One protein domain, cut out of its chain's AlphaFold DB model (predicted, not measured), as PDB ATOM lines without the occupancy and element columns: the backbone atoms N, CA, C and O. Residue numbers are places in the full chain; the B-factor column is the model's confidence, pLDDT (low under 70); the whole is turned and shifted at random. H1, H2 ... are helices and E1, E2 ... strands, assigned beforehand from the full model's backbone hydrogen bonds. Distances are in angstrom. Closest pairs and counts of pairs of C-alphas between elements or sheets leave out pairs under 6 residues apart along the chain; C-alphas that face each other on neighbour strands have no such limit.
ATOM      1  N   ARG A  99     190.728 157.657 181.247       94.56
ATOM      2  CA  ARG A  99     189.517 158.491 181.213       94.56
ATOM      3  C   ARG A  99     189.017 158.752 179.791       94.56
ATOM      4  O   ARG A  99     187.808 158.670 179.546       94.56
ATOM      5  N   ASP A 100     189.926 159.067 178.877       95.38
ATOM      6  CA  ASP A 100     189.607 159.348 177.477       95.38
ATOM      7  C   ASP A 100     189.078 158.082 176.794       95.38
ATOM      8  O   ASP A 100     187.967 158.084 176.266       95.38
ATOM      9  N   THR A 101     189.786 156.958 176.955       95.50
ATOM     10  CA  THR A 101     189.347 155.645 176.453       95.50
ATOM     11  C   THR A 101     187.993 155.263 177.032       95.50
ATOM     12  O   THR A 101     187.116 154.805 176.307       95.50
ATOM     13  N   THR A 102     187.774 155.482 178.330       94.88
ATOM     14  CA  THR A 102     186.483 155.193 178.961       94.88
ATOM     15  C   THR A 102     185.357 155.974 178.293       94.88
ATOM     16  O   THR A 102     184.312 155.408 177.975       94.88
ATOM     17  N   SER A 103     185.583 157.256 178.013       95.81
ATOM     18  CA  SER A 103     184.609 158.107 177.327       95.81
ATOM     19  C   SER A 103     184.333 157.639 175.894       95.81
ATOM     20  O   SER A 103     183.172 157.602 175.477       95.81
ATOM     21  N   ASP A 104     185.371 157.247 175.156       96.94
ATOM     22  CA  ASP A 104     185.239 156.753 173.783       96.94
ATOM     23  C   ASP A 104     184.531 155.398 173.730       96.94
ATOM     24  O   ASP A 104     183.625 155.212 172.917       96.94
ATOM     25  N   VAL A 105     184.836 154.485 174.655       96.88
ATOM     26  CA  VAL A 105     184.144 153.196 174.748       96.88
ATOM     27  C   VAL A 105     182.682 153.388 175.155       96.88
ATOM     28  O   VAL A 105     181.804 152.760 174.572       96.88
ATOM     29  N   HIS A 106     182.367 154.293 176.088       96.06
ATOM     30  CA  HIS A 106     180.971 154.634 176.387       96.06
ATOM     31  C   HIS A 106     180.228 155.134 175.144       96.06
ATOM     32  O   HIS A 106     179.098 154.709 174.891       96.06
ATOM     33  N   ARG A 107     180.856 156.014 174.354       97.06
ATOM     34  CA  ARG A 107     180.278 156.517 173.102       97.06
ATOM     35  C   ARG A 107     180.046 155.382 172.110       97.06
ATOM     36  O   ARG A 107     178.945 155.282 171.578       97.06
ATOM     37  N   PHE A 108     181.043 154.522 171.919       97.75
ATOM     38  CA  PHE A 108     180.969 153.350 171.052       97.75
ATOM     39  C   PHE A 108     179.805 152.431 171.454       97.75
ATOM     40  O   PHE A 108     178.935 152.116 170.643       97.75
ATOM     41  N   ILE A 109     179.723 152.063 172.734       97.12
ATOM     42  CA  ILE A 109     178.674 151.175 173.246       97.12
ATOM     43  C   ILE A 109     177.286 151.798 173.066       97.12
ATOM     44  O   ILE A 109     176.372 151.119 172.604       97.12
ATOM     45  N   TYR A 110     177.114 153.091 173.349       96.25
ATOM     46  CA  TYR A 110     175.825 153.758 173.143       96.25
ATOM     47  C   TYR A 110     175.448 153.878 171.668       96.25
ATOM     48  O   TYR A 110     174.268 153.769 171.341       96.25
ATOM     49  N   GLN A 111     176.426 154.096 170.787       96.88
ATOM     50  CA  GLN A 111     176.212 154.182 169.345       96.88
ATOM     51  C   GLN A 111     175.740 152.848 168.761       96.88
ATOM     52  O   GLN A 111     174.836 152.840 167.929       96.88
ATOM     53  N   HIS A 112     176.330 151.731 169.194       97.00
ATOM     54  CA  HIS A 112     176.035 150.416 168.622       97.00
ATOM     55  C   HIS A 112     174.917 149.660 169.345       97.00
ATOM     56  O   HIS A 112     174.134 148.976 168.689       97.00
ATOM     57  N   LEU A 113     174.832 149.762 170.673       95.12
ATOM     58  CA  LEU A 113     173.912 148.954 171.485       95.12
ATOM     59  C   LEU A 113     172.756 149.772 172.082       95.12
ATOM     60  O   LEU A 113     171.711 149.211 172.407       95.12
ATOM     61  N   GLY A 114     172.917 151.092 172.201       94.25
ATOM     62  CA  GLY A 114     171.936 151.998 172.802       94.25
ATOM     63  C   GLY A 114     172.205 152.321 174.277       94.25
ATOM     64  O   GLY A 114     173.052 151.723 174.935       94.25
ATOM     65  N   LYS A 115     171.470 153.307 174.811       92.62
ATOM     66  CA  LYS A 115     171.672 153.869 176.168       92.62
ATOM     67  C   LYS A 115     171.272 152.932 177.311       92.62
ATOM     68  O   LYS A 115     171.571 153.218 178.466       92.62
ATOM     69  N   GLN A 116     170.565 151.851 176.999       92.12
ATOM     70  CA  GLN A 116     170.220 150.800 177.946       92.12
ATOM     71  C   GLN A 116     171.417 149.900 178.280       92.12
ATOM     72  O   GLN A 116     171.360 149.169 179.259       92.12
ATOM     73  N   TRP A 117     172.504 149.966 177.510       94.69
ATOM     74  CA  TRP A 117     173.763 149.304 177.839       94.69
ATOM     75  C   TRP A 117     174.668 150.255 178.595       94.69
ATOM     76  O   TRP A 117     174.791 151.412 178.214       94.69
ATOM     77  N   ARG A 118     175.340 149.776 179.640       94.62
ATOM     78  CA  ARG A 118     176.297 150.557 180.423       94.62
ATOM     79  C   ARG A 118     177.643 149.864 180.447       94.62
ATOM     80  O   ARG A 118     177.721 148.661 180.662       94.62
ATOM     81  N   VAL A 119     178.711 150.642 180.311       94.88
ATOM     82  CA  VAL A 119     180.047 150.171 180.674       94.88
ATOM     83  C   VAL A 119     180.177 150.191 182.192       94.88
ATOM     84  O   VAL A 119     180.071 151.250 182.809       94.88
ATOM     85  N   ARG A 120     180.368 149.018 182.793       92.06
ATOM     86  CA  ARG A 120     180.475 148.856 184.244       92.06
ATOM     87  C   ARG A 120     181.896 149.120 184.726       92.06
ATOM     88  O   ARG A 120     182.098 149.870 185.676       92.06
ATOM     89  N   VAL A 121     182.870 148.478 184.084       91.75
ATOM     90  CA  VAL A 121     184.300 148.567 184.411       91.75
ATOM     91  C   VAL A 121     185.107 148.462 183.125       91.75
ATOM     92  O   VAL A 121     184.782 147.645 182.267       91.75
ATOM     93  N   ILE A 122     186.180 149.250 183.028       92.25
ATOM     94  CA  ILE A 122     187.237 149.102 182.024       92.25
ATOM     95  C   ILE A 122     188.561 148.965 182.765       92.25
ATOM     96  O   ILE A 122     189.000 149.885 183.461       92.25
ATOM     97  N   GLY A 123     189.190 147.808 182.619       90.38
ATOM     98  CA  GLY A 123     190.562 147.557 183.026       90.38
ATOM     99  C   GLY A 123     191.485 147.452 181.819       90.38
ATOM    100  O   GLY A 123     191.062 147.471 180.666       90.38
ATOM    101  N   GLU A 124     192.773 147.279 182.081       88.12
ATOM    102  CA  GLU A 124     193.796 147.150 181.033       88.12
ATOM    103  C   GLU A 124     193.680 145.848 180.227       88.12
ATOM    104  O   GLU A 124     194.315 145.711 179.186       88.12
ATOM    105  N   ARG A 125     192.899 144.876 180.712       88.62
ATOM    106  CA  ARG A 125     192.836 143.506 180.165       88.62
ATOM    107  C   ARG A 125     191.429 142.985 179.943       88.62
ATOM    108  O   ARG A 125     191.227 141.935 179.340       88.62
ATOM    109  N   ALA A 126     190.467 143.657 180.546       91.75
ATOM    110  CA  ALA A 126     189.091 143.253 180.466       91.75
ATOM    111  C   ALA A 126     188.198 144.461 180.668       91.75
ATOM    112  O   ALA A 126     188.535 145.375 181.427       91.75
ATOM    113  N   MET A 127     187.039 144.427 180.031       94.12
ATOM    114  CA  MET A 127     185.948 145.325 180.355       94.12
ATOM    115  C   MET A 127     184.678 144.520 180.559       94.12
ATOM    116  O   MET A 127     184.501 143.458 179.967       94.12
ATOM    117  N   THR A 128     183.764 145.079 181.337       94.44
ATOM    118  CA  THR A 128     182.426 144.527 181.503       94.44
ATOM    119  C   THR A 128     181.422 145.579 181.082       94.44
ATOM    120  O   THR A 128     181.479 146.727 181.539       94.44
ATOM    121  N   ILE A 129     180.481 145.178 180.240       95.19
ATOM    122  CA  ILE A 129     179.275 145.947 179.953       95.19
ATOM    123  C   ILE A 129     178.060 145.195 180.486       95.19
ATOM    124  O   ILE A 129     178.091 143.977 180.635       95.19
ATOM    125  N   GLU A 130     176.985 145.909 180.775       93.75
ATOM    126  CA  GLU A 130     175.768 145.326 181.332       93.75
ATOM    127  C   GLU A 130     174.519 145.987 180.756       93.75
ATOM    128  O   GLU A 130     174.520 147.182 180.441       93.75
ATOM    129  N   LEU A 131     173.448 145.206 180.645       92.75
ATOM    130  CA  LEU A 131     172.130 145.705 180.284       92.75
ATOM    131  C   LEU A 131     171.414 146.245 181.529       92.75
ATOM    132  O   LEU A 131     171.365 145.610 182.590       92.75
ATOM    133  N   LEU A 132     170.852 147.442 181.395       92.50
ATOM    134  CA  LEU A 132     170.061 148.098 182.423       92.50
ATOM    135  C   LEU A 132     168.579 147.766 182.252       92.50
ATOM    136  O   LEU A 132     168.039 147.763 181.146       92.50
ATOM    137  N   ASN A 133     167.895 147.557 183.373       88.56
ATOM    138  CA  ASN A 133     166.443 147.477 183.401       88.56
ATOM    139  C   ASN A 133     165.805 148.866 183.198       88.56
ATOM    140  O   ASN A 133     166.480 149.897 183.152       88.56
ATOM    141  N   LYS A 134     164.470 148.904 183.137       86.19
ATOM    142  CA  LYS A 134     163.692 150.146 182.967       86.19
ATOM    143  C   LYS A 134     163.919 151.184 184.077       86.19
ATOM    144  O   LYS A 134     163.735 152.369 183.828       86.19
ATOM    145  N   ASP A 135     164.363 150.754 185.258       88.25
ATOM    146  CA  ASP A 135     164.697 151.627 186.390       88.25
ATOM    147  C   ASP A 135     166.163 152.106 186.361       88.25
ATOM    148  O   ASP A 135     166.631 152.735 187.311       88.25
ATOM    149  N   GLY A 136     166.926 151.768 185.313       85.94
ATOM    150  CA  GLY A 136     168.346 152.106 185.178       85.94
ATOM    151  C   GLY A 136     169.288 151.265 186.049       85.94
ATOM    152  O   GLY A 136     170.445 151.643 186.247       85.94
ATOM    153  N   LYS A 137     168.819 150.138 186.595       88.44
ATOM    154  CA  LYS A 137     169.608 149.221 187.433       88.44
ATOM    155  C   LYS A 137     170.142 148.051 186.612       88.44
ATOM    156  O   LYS A 137     169.476 147.586 185.694       88.44
ATOM    157  N   SER A 138     171.312 147.540 186.989       85.81
ATOM    158  CA  SER A 138     171.903 146.342 186.384       85.81
ATOM    159  C   SER A 138     170.970 145.138 186.494       85.81
ATOM    160  O   SER A 138     170.456 144.849 187.579       85.81
ATOM    161  N   GLN A 139     170.789 144.413 185.394       81.56
ATOM    162  CA  GLN A 139     170.110 143.120 185.398       81.56
ATOM    163  C   GLN A 139     171.123 142.002 185.664       81.56
ATOM    164  O   GLN A 139     172.106 141.847 184.942       81.56
ATOM    165  N   PHE A 140     170.897 141.225 186.724       76.06
ATOM    166  CA  PHE A 140     171.771 140.106 187.078       76.06
ATOM    167  C   PHE A 140     171.817 139.066 185.952       76.06
ATOM    168  O   PHE A 140     170.770 138.560 185.550       76.06
ATOM    169  N   GLY A 141     173.022 138.735 185.479       78.38
ATOM    170  CA  GLY A 141     173.253 137.768 184.402       78.38
ATOM    171  C   GLY A 141     173.140 138.343 182.988       78.38
ATOM    172  O   GLY A 141     173.252 137.584 182.032       78.38
ATOM    173  N   TYR A 142     172.922 139.655 182.840       86.38
ATOM    174  CA  TYR A 142     172.823 140.339 181.544       86.38
ATOM    175  C   TYR A 142     174.057 141.218 181.322       86.38
ATOM    176  O   TYR A 142     173.979 142.362 180.872       86.38
ATOM    177  N   ASP A 143     175.212 140.675 181.683       91.31
ATOM    178  CA  ASP A 143     176.521 141.260 181.478       91.31
ATOM    179  C   ASP A 143     177.300 140.514 180.390       91.31
ATOM    180  O   ASP A 143     177.040 139.348 180.066       91.31
ATOM    181  N   ILE A 144     178.211 141.252 179.767       93.19
ATOM    182  CA  ILE A 144     179.143 140.763 178.763       93.19
ATOM    183  C   ILE A 144     180.528 141.216 179.206       93.19
ATOM    184  O   ILE A 144     180.779 142.411 179.392       93.19
ATOM    185  N   GLU A 145     181.425 140.255 179.361       93.50
ATOM    186  CA  GLU A 145     182.829 140.487 179.645       93.50
ATOM    187  C   GLU A 145     183.620 140.380 178.344       93.50
ATOM    188  O   GLU A 145     183.500 139.407 177.602       93.50
ATOM    189  N   LEU A 146     184.445 141.379 178.059       93.31
ATOM    190  CA  LEU A 146     185.401 141.328 176.963       93.31
ATOM    191  C   LEU A 146     186.797 141.187 177.547       93.31
ATOM    192  O   LEU A 146     187.183 141.996 178.387       93.31
ATOM    193  N   TYR A 147     187.556 140.209 177.072       92.19
ATOM    194  CA  TYR A 147     188.947 139.970 177.445       92.19
ATOM    195  C   TYR A 147     189.873 140.364 176.297       92.19
ATOM    196  O   TYR A 147     189.644 139.975 175.150       92.19
ATOM    197  N   TYR A 148     190.928 141.113 176.609       90.94
ATOM    198  CA  TYR A 148     191.882 141.651 175.642       90.94
ATOM    199  C   TYR A 148     193.273 141.873 176.253       90.94
ATOM    200  O   TYR A 148     193.453 141.868 177.469       90.94
ATOM    201  N   GLY A 149     194.270 142.115 175.401       79.88
ATOM    202  CA  GLY A 149     195.553 142.684 175.820       79.88
ATOM    203  C   GLY A 149     196.636 141.697 176.268       79.88
ATOM    204  O   GLY A 149     196.506 140.472 176.193       79.88
ATOM    205  N   HIS A 150     197.743 142.282 176.735       67.38
ATOM    206  CA  HIS A 150     199.076 141.668 176.800       67.38
ATOM    207  C   HIS A 150     199.320 140.612 177.887       67.38
ATOM    208  O   HIS A 150     200.291 139.866 177.785       67.38
ATOM    209  N   GLU A 151     198.485 140.526 178.923       56.03
ATOM    210  CA  GLU A 151     198.668 139.534 180.002       56.03
ATOM    211  C   GLU A 151     197.808 138.279 179.853       56.03
ATOM    212  O   GLU A 151     197.800 137.399 180.717       56.03
ATOM    213  N   THR A 152     197.104 138.151 178.733       58.66
ATOM    214  CA  THR A 152     196.585 136.849 178.328       58.66
ATOM    215  C   THR A 152     197.720 136.047 177.668       58.66
ATOM    216  O   THR A 152     198.694 136.619 177.185       58.66
ATOM    217  N   ARG A 153     197.638 134.705 177.640       63.03
ATOM    218  CA  ARG A 153     198.652 133.853 176.967       63.03
ATOM    219  C   ARG A 153     198.847 134.192 175.478       63.03
ATOM    220  O   ARG A 153     199.813 133.726 174.885       63.03
ATOM    221  N   ASP A 154     197.929 134.960 174.898       76.00
ATOM    222  CA  ASP A 154     197.935 135.415 173.517       76.00
ATOM    223  C   ASP A 154     197.683 136.940 173.479       76.00
ATOM    224  O   ASP A 154     196.544 137.370 173.645       76.00
ATOM    225  N   PRO A 155     198.706 137.776 173.235       71.44
ATOM    226  CA  PRO A 155     198.567 139.235 173.176       71.44
ATOM    227  C   PRO A 155     197.572 139.758 172.123       71.44
ATOM    228  O   PRO A 155     197.188 140.931 172.165       71.44
ATOM    229  N   ASP A 156     197.175 138.929 171.155       79.56
ATOM    230  CA  ASP A 156     196.180 139.251 170.129       79.56
ATOM    231  C   ASP A 156     194.767 138.777 170.476       79.56
ATOM    232  O   ASP A 156     193.820 139.066 169.724       79.56
ATOM    233  N   LYS A 157     194.608 138.110 171.622       82.50
ATOM    234  CA  LYS A 157     193.331 137.610 172.108       82.50
ATOM    235  C   LYS A 157     192.324 138.747 172.244       82.50
ATOM    236  O   LYS A 157     192.589 139.790 172.838       82.50
ATOM    237  N   PHE A 158     191.145 138.504 171.690       90.31
ATOM    238  CA  PHE A 158     189.953 139.312 171.887       90.31
ATOM    239  C   PHE A 158     188.781 138.348 172.012       90.31
ATOM    240  O   PHE A 158     188.410 137.696 171.038       90.31
ATOM    241  N   GLU A 159     188.275 138.184 173.228       91.38
ATOM    242  CA  GLU A 159     187.242 137.201 173.546       91.38
ATOM    243  C   GLU A 159     186.050 137.891 174.190       91.38
ATOM    244  O   GLU A 159     186.214 138.739 175.064       91.38
ATOM    245  N   ILE A 160     184.855 137.492 173.766       91.50
ATOM    246  CA  ILE A 160     183.602 137.860 174.407       91.50
ATOM    247  C   ILE A 160     183.158 136.665 175.247       91.50
ATOM    248  O   ILE A 160     182.904 135.588 174.711       91.50
ATOM    249  N   SER A 161     183.052 136.875 176.551       89.56
ATOM    250  CA  SER A 161     182.418 135.966 177.496       89.56
ATOM    251  C   SER A 161     181.056 136.534 177.874       89.56
ATOM    252  O   SER A 161     180.912 137.716 178.191       89.56
ATOM    253  N   CYS A 162     180.034 135.694 177.817       85.69
ATOM    254  CA  CYS A 162     178.660 136.072 178.103       85.69
ATOM    255  C   CYS A 162     178.025 135.053 179.048       85.69
ATOM    256  O   CYS A 162     178.248 133.845 178.929       85.69
ATOM    257  N   SER A 163     177.209 135.543 179.975       75.56
ATOM    258  CA  SER A 163     176.479 134.706 180.923       75.56
ATOM    259  C   SER A 163     175.432 133.832 180.219       75.56
ATOM    260  O   SER A 163     174.785 134.240 179.252       75.56
ATOM    261  N   SER A 164     175.215 132.615 180.733       68.75
ATOM    262  CA  SER A 164     174.065 131.801 180.330       68.75
ATOM    263  C   SER A 164     172.803 132.409 180.932       68.75
ATOM    264  O   SER A 164     172.563 132.306 182.134       68.75
ATOM    265  N   VAL A 165     171.988 133.046 180.093       70.38
ATOM    266  CA  VAL A 165     170.754 133.712 180.534       70.38
ATOM    267  C   VAL A 165     169.598 132.740 180.814       70.38
ATOM    268  O   VAL A 165     168.552 133.175 181.275       70.38
ATOM    269  N   GLY A 166     169.760 131.427 180.592       74.62
ATOM    270  CA  GLY A 166     168.731 130.407 180.858       74.62
ATOM    271  C   GLY A 166     167.475 130.510 179.970       74.62
ATOM    272  O   GLY A 166     167.409 131.314 179.039       74.62
ATOM    273  N   GLY A 167     166.449 129.695 180.252       75.81
ATOM    274  CA  GLY A 167     165.172 129.697 179.509       75.81
ATOM    275  C   GLY A 167     164.235 130.841 179.919       75.81
ATOM    276  O   GLY A 167     164.170 131.162 181.109       75.81
ATOM    277  N   TYR A 168     163.553 131.479 178.959       79.31
ATOM    278  CA  TYR A 168     162.557 132.540 179.193       79.31
ATOM    279  C   TYR A 168     161.302 132.367 178.349       79.31
ATOM    280  O   TYR A 168     161.329 131.720 177.304       79.31
ATOM    281  N   ASP A 169     160.229 133.013 178.802       82.00
ATOM    282  CA  ASP A 169     159.015 133.236 178.029       82.00
ATOM    283  C   ASP A 169     159.084 134.625 177.357       82.00
ATOM    284  O   ASP A 169     159.001 135.645 178.052       82.00
ATOM    285  N   PRO A 170     159.225 134.701 176.020       77.94
ATOM    286  CA  PRO A 170     159.298 135.973 175.300       77.94
ATOM    287  C   PRO A 170     157.996 136.784 175.372       77.94
ATOM    288  O   PRO A 170     158.010 137.971 175.052       77.94
ATOM    289  N   THR A 171     156.880 136.181 175.798       82.12
ATOM    290  CA  THR A 171     155.620 136.898 176.037       82.12
ATOM    291  C   THR A 171     155.604 137.645 177.374       82.12
ATOM    292  O   THR A 171     154.779 138.538 177.561       82.12
ATOM    293  N   GLN A 172     156.530 137.323 178.288       78.94
ATOM    294  CA  GLN A 172     156.597 137.890 179.641       78.94
ATOM    295  C   GLN A 172     157.869 138.710 179.897       78.94
ATOM    296  O   GLN A 172     157.825 139.664 180.674       78.94
ATOM    297  N   ASP A 173     158.988 138.381 179.245       74.62
ATOM    298  CA  ASP A 173     160.263 139.089 179.399       74.62
ATOM    299  C   ASP A 173     160.940 139.346 178.045       74.62
ATOM    300  O   ASP A 173     161.572 138.467 177.457       74.62
ATOM    301  N   SER A 174     160.845 140.586 177.559       76.69
ATOM    302  CA  SER A 174     161.520 141.012 176.330       76.69
ATOM    303  C   SER A 174     162.985 141.408 176.544       76.69
ATOM    304  O   SER A 174     163.715 141.536 175.567       76.69
ATOM    305  N   SER A 175     163.454 141.586 177.786       77.62
ATOM    306  CA  SER A 175     164.808 142.104 178.051       77.62
ATOM    307  C   SER A 175     165.915 141.132 177.635       77.62
ATOM    308  O   SER A 175     167.020 141.546 177.288       77.62
ATOM    309  N   ARG A 176     165.621 139.825 177.574       84.12
ATOM    310  CA  ARG A 176     166.565 138.839 177.021       84.12
ATOM    311  C   ARG A 176     166.763 138.982 175.526       84.12
ATOM    312  O   ARG A 176     167.861 138.732 175.039       84.12
ATOM    313  N   LEU A 177     165.728 139.404 174.802       85.38
ATOM    314  CA  LEU A 177     165.876 139.698 173.384       85.38
ATOM    315  C   LEU A 177     166.864 140.854 173.189       85.38
ATOM    316  O   LEU A 177     167.767 140.736 172.367       85.38
ATOM    317  N   ASP A 178     166.755 141.912 173.998       87.62
ATOM    318  CA  ASP A 178     167.689 143.044 173.963       87.62
ATOM    319  C   ASP A 178     169.131 142.605 174.266       87.62
ATOM    320  O   ASP A 178     170.062 143.037 173.583       87.62
ATOM    321  N   TYR A 179     169.318 141.687 175.224       90.25
ATOM    322  CA  TYR A 179     170.620 141.077 175.514       90.25
ATOM    323  C   TYR A 179     171.205 140.335 174.305       90.25
ATOM    324  O   TYR A 179     172.337 140.608 173.900       90.25
ATOM    325  N   PHE A 180     170.431 139.438 173.681       89.31
ATOM    326  CA  PHE A 180     170.884 138.683 172.506       89.31
ATOM    327  C   PHE A 180     171.148 139.579 171.293       89.31
ATOM    328  O   PHE A 180     172.112 139.346 170.559       89.31
ATOM    329  N   ILE A 181     170.336 140.618 171.086       90.94
ATOM    330  CA  ILE A 181     170.565 141.622 170.041       90.94
ATOM    331  C   ILE A 181     171.883 142.356 170.295       90.94
ATOM    332  O   ILE A 181     172.663 142.549 169.357       90.94
ATOM    333  N   GLY A 182     172.161 142.732 171.545       92.62
ATOM    334  CA  GLY A 182     173.418 143.373 171.916       92.62
ATOM    335  C   GLY A 182     174.626 142.475 171.663       92.62
ATOM    336  O   GLY A 182     175.557 142.886 170.970       92.62
ATOM    337  N   LEU A 183     174.573 141.218 172.119       92.38
ATOM    338  CA  LEU A 183     175.621 140.222 171.873       92.38
ATOM    339  C   LEU A 183     175.859 139.998 170.372       92.38
ATOM    340  O   LEU A 183     176.999 140.004 169.908       92.38
ATOM    341  N   THR A 184     174.782 139.860 169.595       92.44
ATOM    342  CA  THR A 184     174.855 139.691 168.136       92.44
ATOM    343  C   THR A 184     175.467 140.921 167.472       92.44
ATOM    344  O   THR A 184     176.264 140.791 166.548       92.44
ATOM    345  N   THR A 185     175.129 142.121 167.950       96.12
ATOM    346  CA  THR A 185     175.671 143.378 167.422       96.12
ATOM    347  C   THR A 185     177.162 143.510 167.701       96.12
ATOM    348  O   THR A 185     177.905 143.832 166.779       96.12
ATOM    349  N   LEU A 186     177.613 143.193 168.918       94.62
ATOM    350  CA  LEU A 186     179.039 143.150 169.262       94.62
ATOM    351  C   LEU A 186     179.815 142.080 168.497       94.62
ATOM    352  O   LEU A 186     181.014 142.229 168.298       94.62
ATOM    353  N   SER A 187     179.138 141.016 168.068       93.00
ATOM    354  CA  SER A 187     179.744 139.923 167.303       93.00
ATOM    355  C   SER A 187     179.836 140.215 165.800       93.00
ATOM    356  O   SER A 187     180.408 139.415 165.057       93.00
ATOM    357  N   LYS A 188     179.286 141.341 165.318       96.44
ATOM    358  CA  LYS A 188     179.470 141.775 163.925       96.44
ATOM    359  C   LYS A 188     180.939 142.110 163.693       96.44
ATOM    360  O   LYS A 188     181.553 142.783 164.512       96.44
ATOM    361  N   TYR A 189     181.497 141.637 162.581       94.69
ATOM    362  CA  TYR A 189     182.938 141.694 162.327       94.69
ATOM    363  C   TYR A 189     183.523 143.111 162.407       94.69
ATOM    364  O   TYR A 189     184.555 143.315 163.038       94.69
ATOM    365  N   ASP A 190     182.863 144.085 161.785       97.00
ATOM    366  CA  ASP A 190     183.253 145.496 161.780       97.00
ATOM    367  C   ASP A 190     183.210 146.102 163.189       97.00
ATOM    368  O   ASP A 190     184.208 146.658 163.648       97.00
ATOM    369  N   VAL A 191     182.106 145.891 163.910       96.69
ATOM    370  CA  VAL A 191     181.912 146.361 165.292       96.69
ATOM    371  C   VAL A 191     182.946 145.735 166.233       96.69
ATOM    372  O   VAL A 191     183.614 146.436 166.990       96.69
ATOM    373  N   ALA A 192     183.126 144.414 166.164       95.12
ATOM    374  CA  ALA A 192     184.101 143.684 166.964       95.12
ATOM    375  C   ALA A 192     185.531 144.163 166.687       95.12
ATOM    376  O   ALA A 192     186.321 144.322 167.616       95.12
ATOM    377  N   THR A 193     185.867 144.410 165.419       95.06
ATOM    378  CA  THR A 193     187.200 144.871 165.009       95.06
ATOM    379  C   THR A 193     187.478 146.283 165.512       95.06
ATOM    380  O   THR A 193     188.557 146.537 166.046       95.06
ATOM    381  N   GLU A 194     186.517 147.198 165.388       96.50
ATOM    382  CA  GLU A 194     186.654 148.563 165.895       96.50
ATOM    383  C   GLU A 194     186.829 148.578 167.421       96.50
ATOM    384  O   GLU A 194     187.788 149.168 167.927       96.50
ATOM    385  N   LEU A 195     185.980 147.841 168.147       95.75
ATOM    386  CA  LEU A 195     186.077 147.724 169.602       95.75
ATOM    387  C   LEU A 195     187.403 147.087 170.035       95.75
ATOM    388  O   LEU A 195     188.056 147.583 170.957       95.75
ATOM    389  N   LYS A 196     187.835 146.018 169.350       94.12
ATOM    390  CA  LYS A 196     189.131 145.371 169.584       94.12
ATOM    391  C   LYS A 196     190.270 146.369 169.431       94.12
ATOM    392  O   LYS A 196     191.133 146.427 170.300       94.12
ATOM    393  N   ASN A 197     190.282 147.147 168.351       93.69
ATOM    394  CA  ASN A 197     191.350 148.107 168.083       93.69
ATOM    395  C   ASN A 197     191.419 149.195 169.158       93.69
ATOM    396  O   ASN A 197     192.516 149.523 169.617       93.69
ATOM    397  N   LEU A 198     190.268 149.713 169.595       94.62
ATOM    398  CA  LEU A 198     190.183 150.702 170.671       94.62
ATOM    399  C   LEU A 198     190.747 150.150 171.989       94.62
ATOM    400  O   LEU A 198     191.645 150.746 172.586       94.62
ATOM    401  N   LEU A 199     190.269 148.979 172.417       93.81
ATOM    402  CA  LEU A 199     190.654 148.371 173.695       93.81
ATOM    403  C   LEU A 199     192.099 147.865 173.695       93.81
ATOM    404  O   LEU A 199     192.809 148.012 174.691       93.81
ATOM    405  N   LYS A 200     192.564 147.316 172.569       91.75
ATOM    406  CA  LYS A 200     193.953 146.882 172.411       91.75
ATOM    407  C   LYS A 200     194.911 148.069 172.428       91.75
ATOM    408  O   LYS A 200     195.885 148.031 173.165       91.75
ATOM    409  N   SER A 201     194.602 149.155 171.717       91.88
ATOM    410  CA  SER A 201     195.446 150.362 171.731       91.88
ATOM    411  C   SER A 201     195.617 150.921 173.147       91.88
ATOM    412  O   SER A 201     196.718 151.315 173.536       91.88
ATOM    413  N   PHE A 202     194.536 150.909 173.929       93.06
ATOM    414  CA  PHE A 202     194.559 151.274 175.341       93.06
ATOM    415  C   PHE A 202     195.424 150.318 176.181       93.06
ATOM    416  O   PHE A 202     196.310 150.774 176.908       93.06
ATOM    417  N   SER A 203     195.222 149.005 176.043       92.56
ATOM    418  CA  SER A 203     196.007 147.979 176.744       92.56
ATOM    419  C   SER A 203     197.508 148.090 176.449       92.56
ATOM    420  O   SER A 203     198.323 148.141 177.371       92.56
ATOM    421  N   ASP A 204     197.880 148.213 175.172       91.38
ATOM    422  CA  ASP A 204     199.264 148.340 174.703       91.38
ATOM    423  C   ASP A 204     199.921 149.627 175.222       91.38
ATOM    424  O   ASP A 204     201.122 149.668 175.515       91.38
ATOM    425  N   TYR A 205     199.150 150.711 175.337       93.25
ATOM    426  CA  TYR A 205     199.625 151.945 175.950       93.25
ATOM    427  C   TYR A 205     199.914 151.744 177.442       93.25
ATOM    428  O   TYR A 205     201.047 151.989 177.863       93.25
ATOM    429  N   CYS A 206     198.947 151.242 178.219       92.50
ATOM    430  CA  CYS A 206     199.130 150.987 179.650       92.50
ATOM    431  C   CYS A 206     200.302 150.045 179.925       92.50
ATOM    432  O   CYS A 206     201.138 150.344 180.774       92.50
ATOM    433  N   TYR A 207     200.425 148.961 179.156       91.50
ATOM    434  CA  TYR A 207     201.518 148.003 179.292       91.50
ATOM    435  C   TYR A 207     202.894 148.654 179.082       91.50
ATOM    436  O   TYR A 207     203.804 148.480 179.895       91.50
ATOM    437  N   ARG A 208     203.054 149.459 178.021       93.06
ATOM    438  CA  ARG A 208     204.319 150.165 177.751       93.06
ATOM    439  C   ARG A 208     204.671 151.160 178.850       93.06
ATOM    440  O   ARG A 208     205.819 151.175 179.290       93.06
ATOM    441  N   GLN A 209     203.704 151.955 179.309       95.75
ATOM    442  CA  GLN A 209     203.962 152.915 180.385       95.75
ATOM    443  C   GLN A 209     204.226 152.219 181.722       95.75
ATOM    444  O   GLN A 209     205.104 152.654 182.462       95.75
ATOM    445  N   GLY A 210     203.533 151.115 182.013       94.25
ATOM    446  CA  GLY A 210     203.770 150.291 183.197       94.25
ATOM    447  C   GLY A 210     205.191 149.727 183.230       94.25
ATOM    448  O   GLY A 210     205.881 149.865 184.239       94.25
ATOM    449  N   ASN A 211     205.673 149.187 182.107       95.12
ATOM    450  CA  ASN A 211     207.052 148.707 181.985       95.12
ATOM    451  C   ASN A 211     208.086 149.829 182.144       95.12
ATOM    452  O   ASN A 211     209.115 149.626 182.788       95.12
ATOM    453  N   GLU A 212     207.829 151.009 181.577       97.44
ATOM    454  CA  GLU A 212     208.723 152.159 181.735       97.44
ATOM    455  C   GLU A 212     208.750 152.656 183.187       97.44
ATOM    456  O   GLU A 212     209.828 152.926 183.714       97.44
ATOM    457  N   ILE A 213     207.599 152.726 183.864       97.69
ATOM    458  CA  ILE A 213     207.527 153.061 185.293       97.69
ATOM    459  C   ILE A 213     208.325 152.046 186.110       97.69
ATOM    460  O   ILE A 213     209.185 152.454 186.885       97.69
ATOM    461  N   TYR A 214     208.107 150.748 185.893       96.94
ATOM    462  CA  TYR A 214     208.836 149.687 186.588       96.94
ATOM    463  C   TYR A 214     210.353 149.791 186.366       96.94
ATOM    464  O   TYR A 214     211.143 149.668 187.302       96.94
ATOM    465  N   ARG A 215     210.781 150.083 185.131       97.50
ATOM    466  CA  ARG A 215     212.192 150.322 184.801       97.50
ATOM    467  C   ARG A 215     212.764 151.511 185.581       97.50
ATOM    468  O   ARG A 215     213.851 151.392 186.137       97.50
ATOM    469  N   LEU A 216     212.043 152.631 185.639       97.56
ATOM    470  CA  LEU A 216     212.465 153.837 186.363       97.56
ATOM    471  C   LEU A 216     212.479 153.625 187.887       97.56
ATOM    472  O   LEU A 216     213.365 154.137 188.564       97.56
ATOM    473  N   GLU A 217     211.532 152.860 188.431       97.19
ATOM    474  CA  GLU A 217     211.510 152.477 189.849       97.19
ATOM    475  C   GLU A 217     212.725 151.603 190.195       97.19
ATOM    476  O   GLU A 217     213.433 151.891 191.158       97.19
ATOM    477  N   ASN A 218     213.059 150.624 189.348       95.56
ATOM    478  CA  ASN A 218     214.276 149.824 189.506       95.56
ATOM    479  C   ASN A 218     215.558 150.665 189.418       95.56
ATOM    480  O   ASN A 218     216.505 150.415 190.163       95.56
ATOM    481  N   GLU A 219     215.601 151.659 188.525       94.81
ATOM    482  CA  GLU A 219     216.707 152.622 188.434       94.81
ATOM    483  C   GLU A 219     216.835 153.498 189.686       94.81
ATOM    484  O   GLU A 219     217.941 153.919 190.022       94.81
ATOM    485  N   LEU A 220     215.727 153.796 190.371       94.12
ATOM    486  CA  LEU A 220     215.744 154.528 191.638       94.12
ATOM    487  C   LEU A 220     216.229 153.649 192.798       94.12
ATOM    488  O   LEU A 220     216.930 154.139 193.687       94.12
ATOM    489  N   GLU A 221     215.891 152.361 192.788       92.00
ATOM    490  CA  GLU A 221     216.390 151.391 193.769       92.00
ATOM    491  C   GLU A 221     217.866 151.045 193.553       92.00
ATOM    492  O   GLU A 221     218.590 150.824 194.521       92.00
ATOM    493  N   ASN A 222     218.321 151.036 192.297       90.56
ATOM    494  CA  ASN A 222     219.672 150.648 191.896       90.56
ATOM    495  C   ASN A 222     220.294 151.715 190.978       90.56
ATOM    496  O   ASN A 222     220.523 151.455 189.791       90.56
TER     497      ASN A 222
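AT A GLANCE: This is residues 99 to 222 of the 227 residues of an uncharacterized protein of Muribaculaceae bacterium Isolate-036 (Harlan) (UniProt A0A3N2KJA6). A strongly twisted sheet of four antiparallel strands has helices H1 and H2 over one face and the other face bare, while the long helix H3 packs on E3 and E4 with its first part and then runs off as an arm that sticks out with residues 208 to 221. A second stretch, residues 169 to 174, sticks out in the long link before H2. The printed part has 124 residues with three named helices and four named strands, in the order H1 E1 E2 E3 E4 H2 H3, and is of mixed class, helices and strands. The sheet's order is E1 E2 E3 E4. The whole is loose, with a radius of gyration of the C-alphas of 17.2 A, and spans 67 by 29 by 25 A.

IN THESE COORDINATES: H1, residues 99 to 113, begins at C-alpha 99 (189.517, 158.491, 181.213) and is 20.7 A long. E1 is residues 117 to 122, and E2 is residues 126 to 132. E3, residues 138 to 148, begins at C-alpha 138 (171.903, 146.342, 186.384), measures 23.2 A and bends by 82 degrees at residue 141. E4 is residues 158 to 162, and H2 is residues 175 to 186. H3, residues 189 to 221, is 46.9 A long and ends at C-alpha 221 (216.390, 151.391, 193.769).

HOW THE PARTS SIT: E1 to E4 form a meander, each strand the antiparallel neighbour of the one before. In the hairpin E1 and E2, N 118 and O 130 are within hydrogen-bond range at 2.8 A; in the hairpin E2 and E3, N 129 and O 144 at 2.9 A; in the hairpin E3 and E4, N 147 and O 159 at 2.8 A. The sheet with H1, H2 and H3 makes two layers, helices on one face of a sheet. H1 has a height over the sheet of 9.2 A; its closest C-alphas to E1 are those of His 106 and Val 119, 6.3 A apart. H2, on the same face, has a height over the sheet of 8.5 A and runs along the strands, at 12 degrees to E3 on the local plane. H3 is on the sheet but at the sheet's level, with a height of 2.7 A; its closest C-alphas to E3 are those of Lys 200 and Tyr 148, 6.5 A apart. H1 and H3 touch at a shallow tilt of 15 degrees, opposite ways; their closest C-alphas, of Thr 101 and Phe 202, are 6.9 A apart, and H3 touches H1 with residues 191 to 202 alone. In H1, H2 and H3 every O i to N i+4 pair is within hydrogen-bond range.

THE WHOLE: The C-alphas of Thr 171 and Asn 222 are the two farthest apart, at 67.4 A. Without the stretches that stand free, the body of 103 residues spans 40 by 26 by 23 A. The printed part has no cut. The link from E4 to H2, 12 residues, is long. Residues 150 to 153 and residue 164 have a pLDDT under 70.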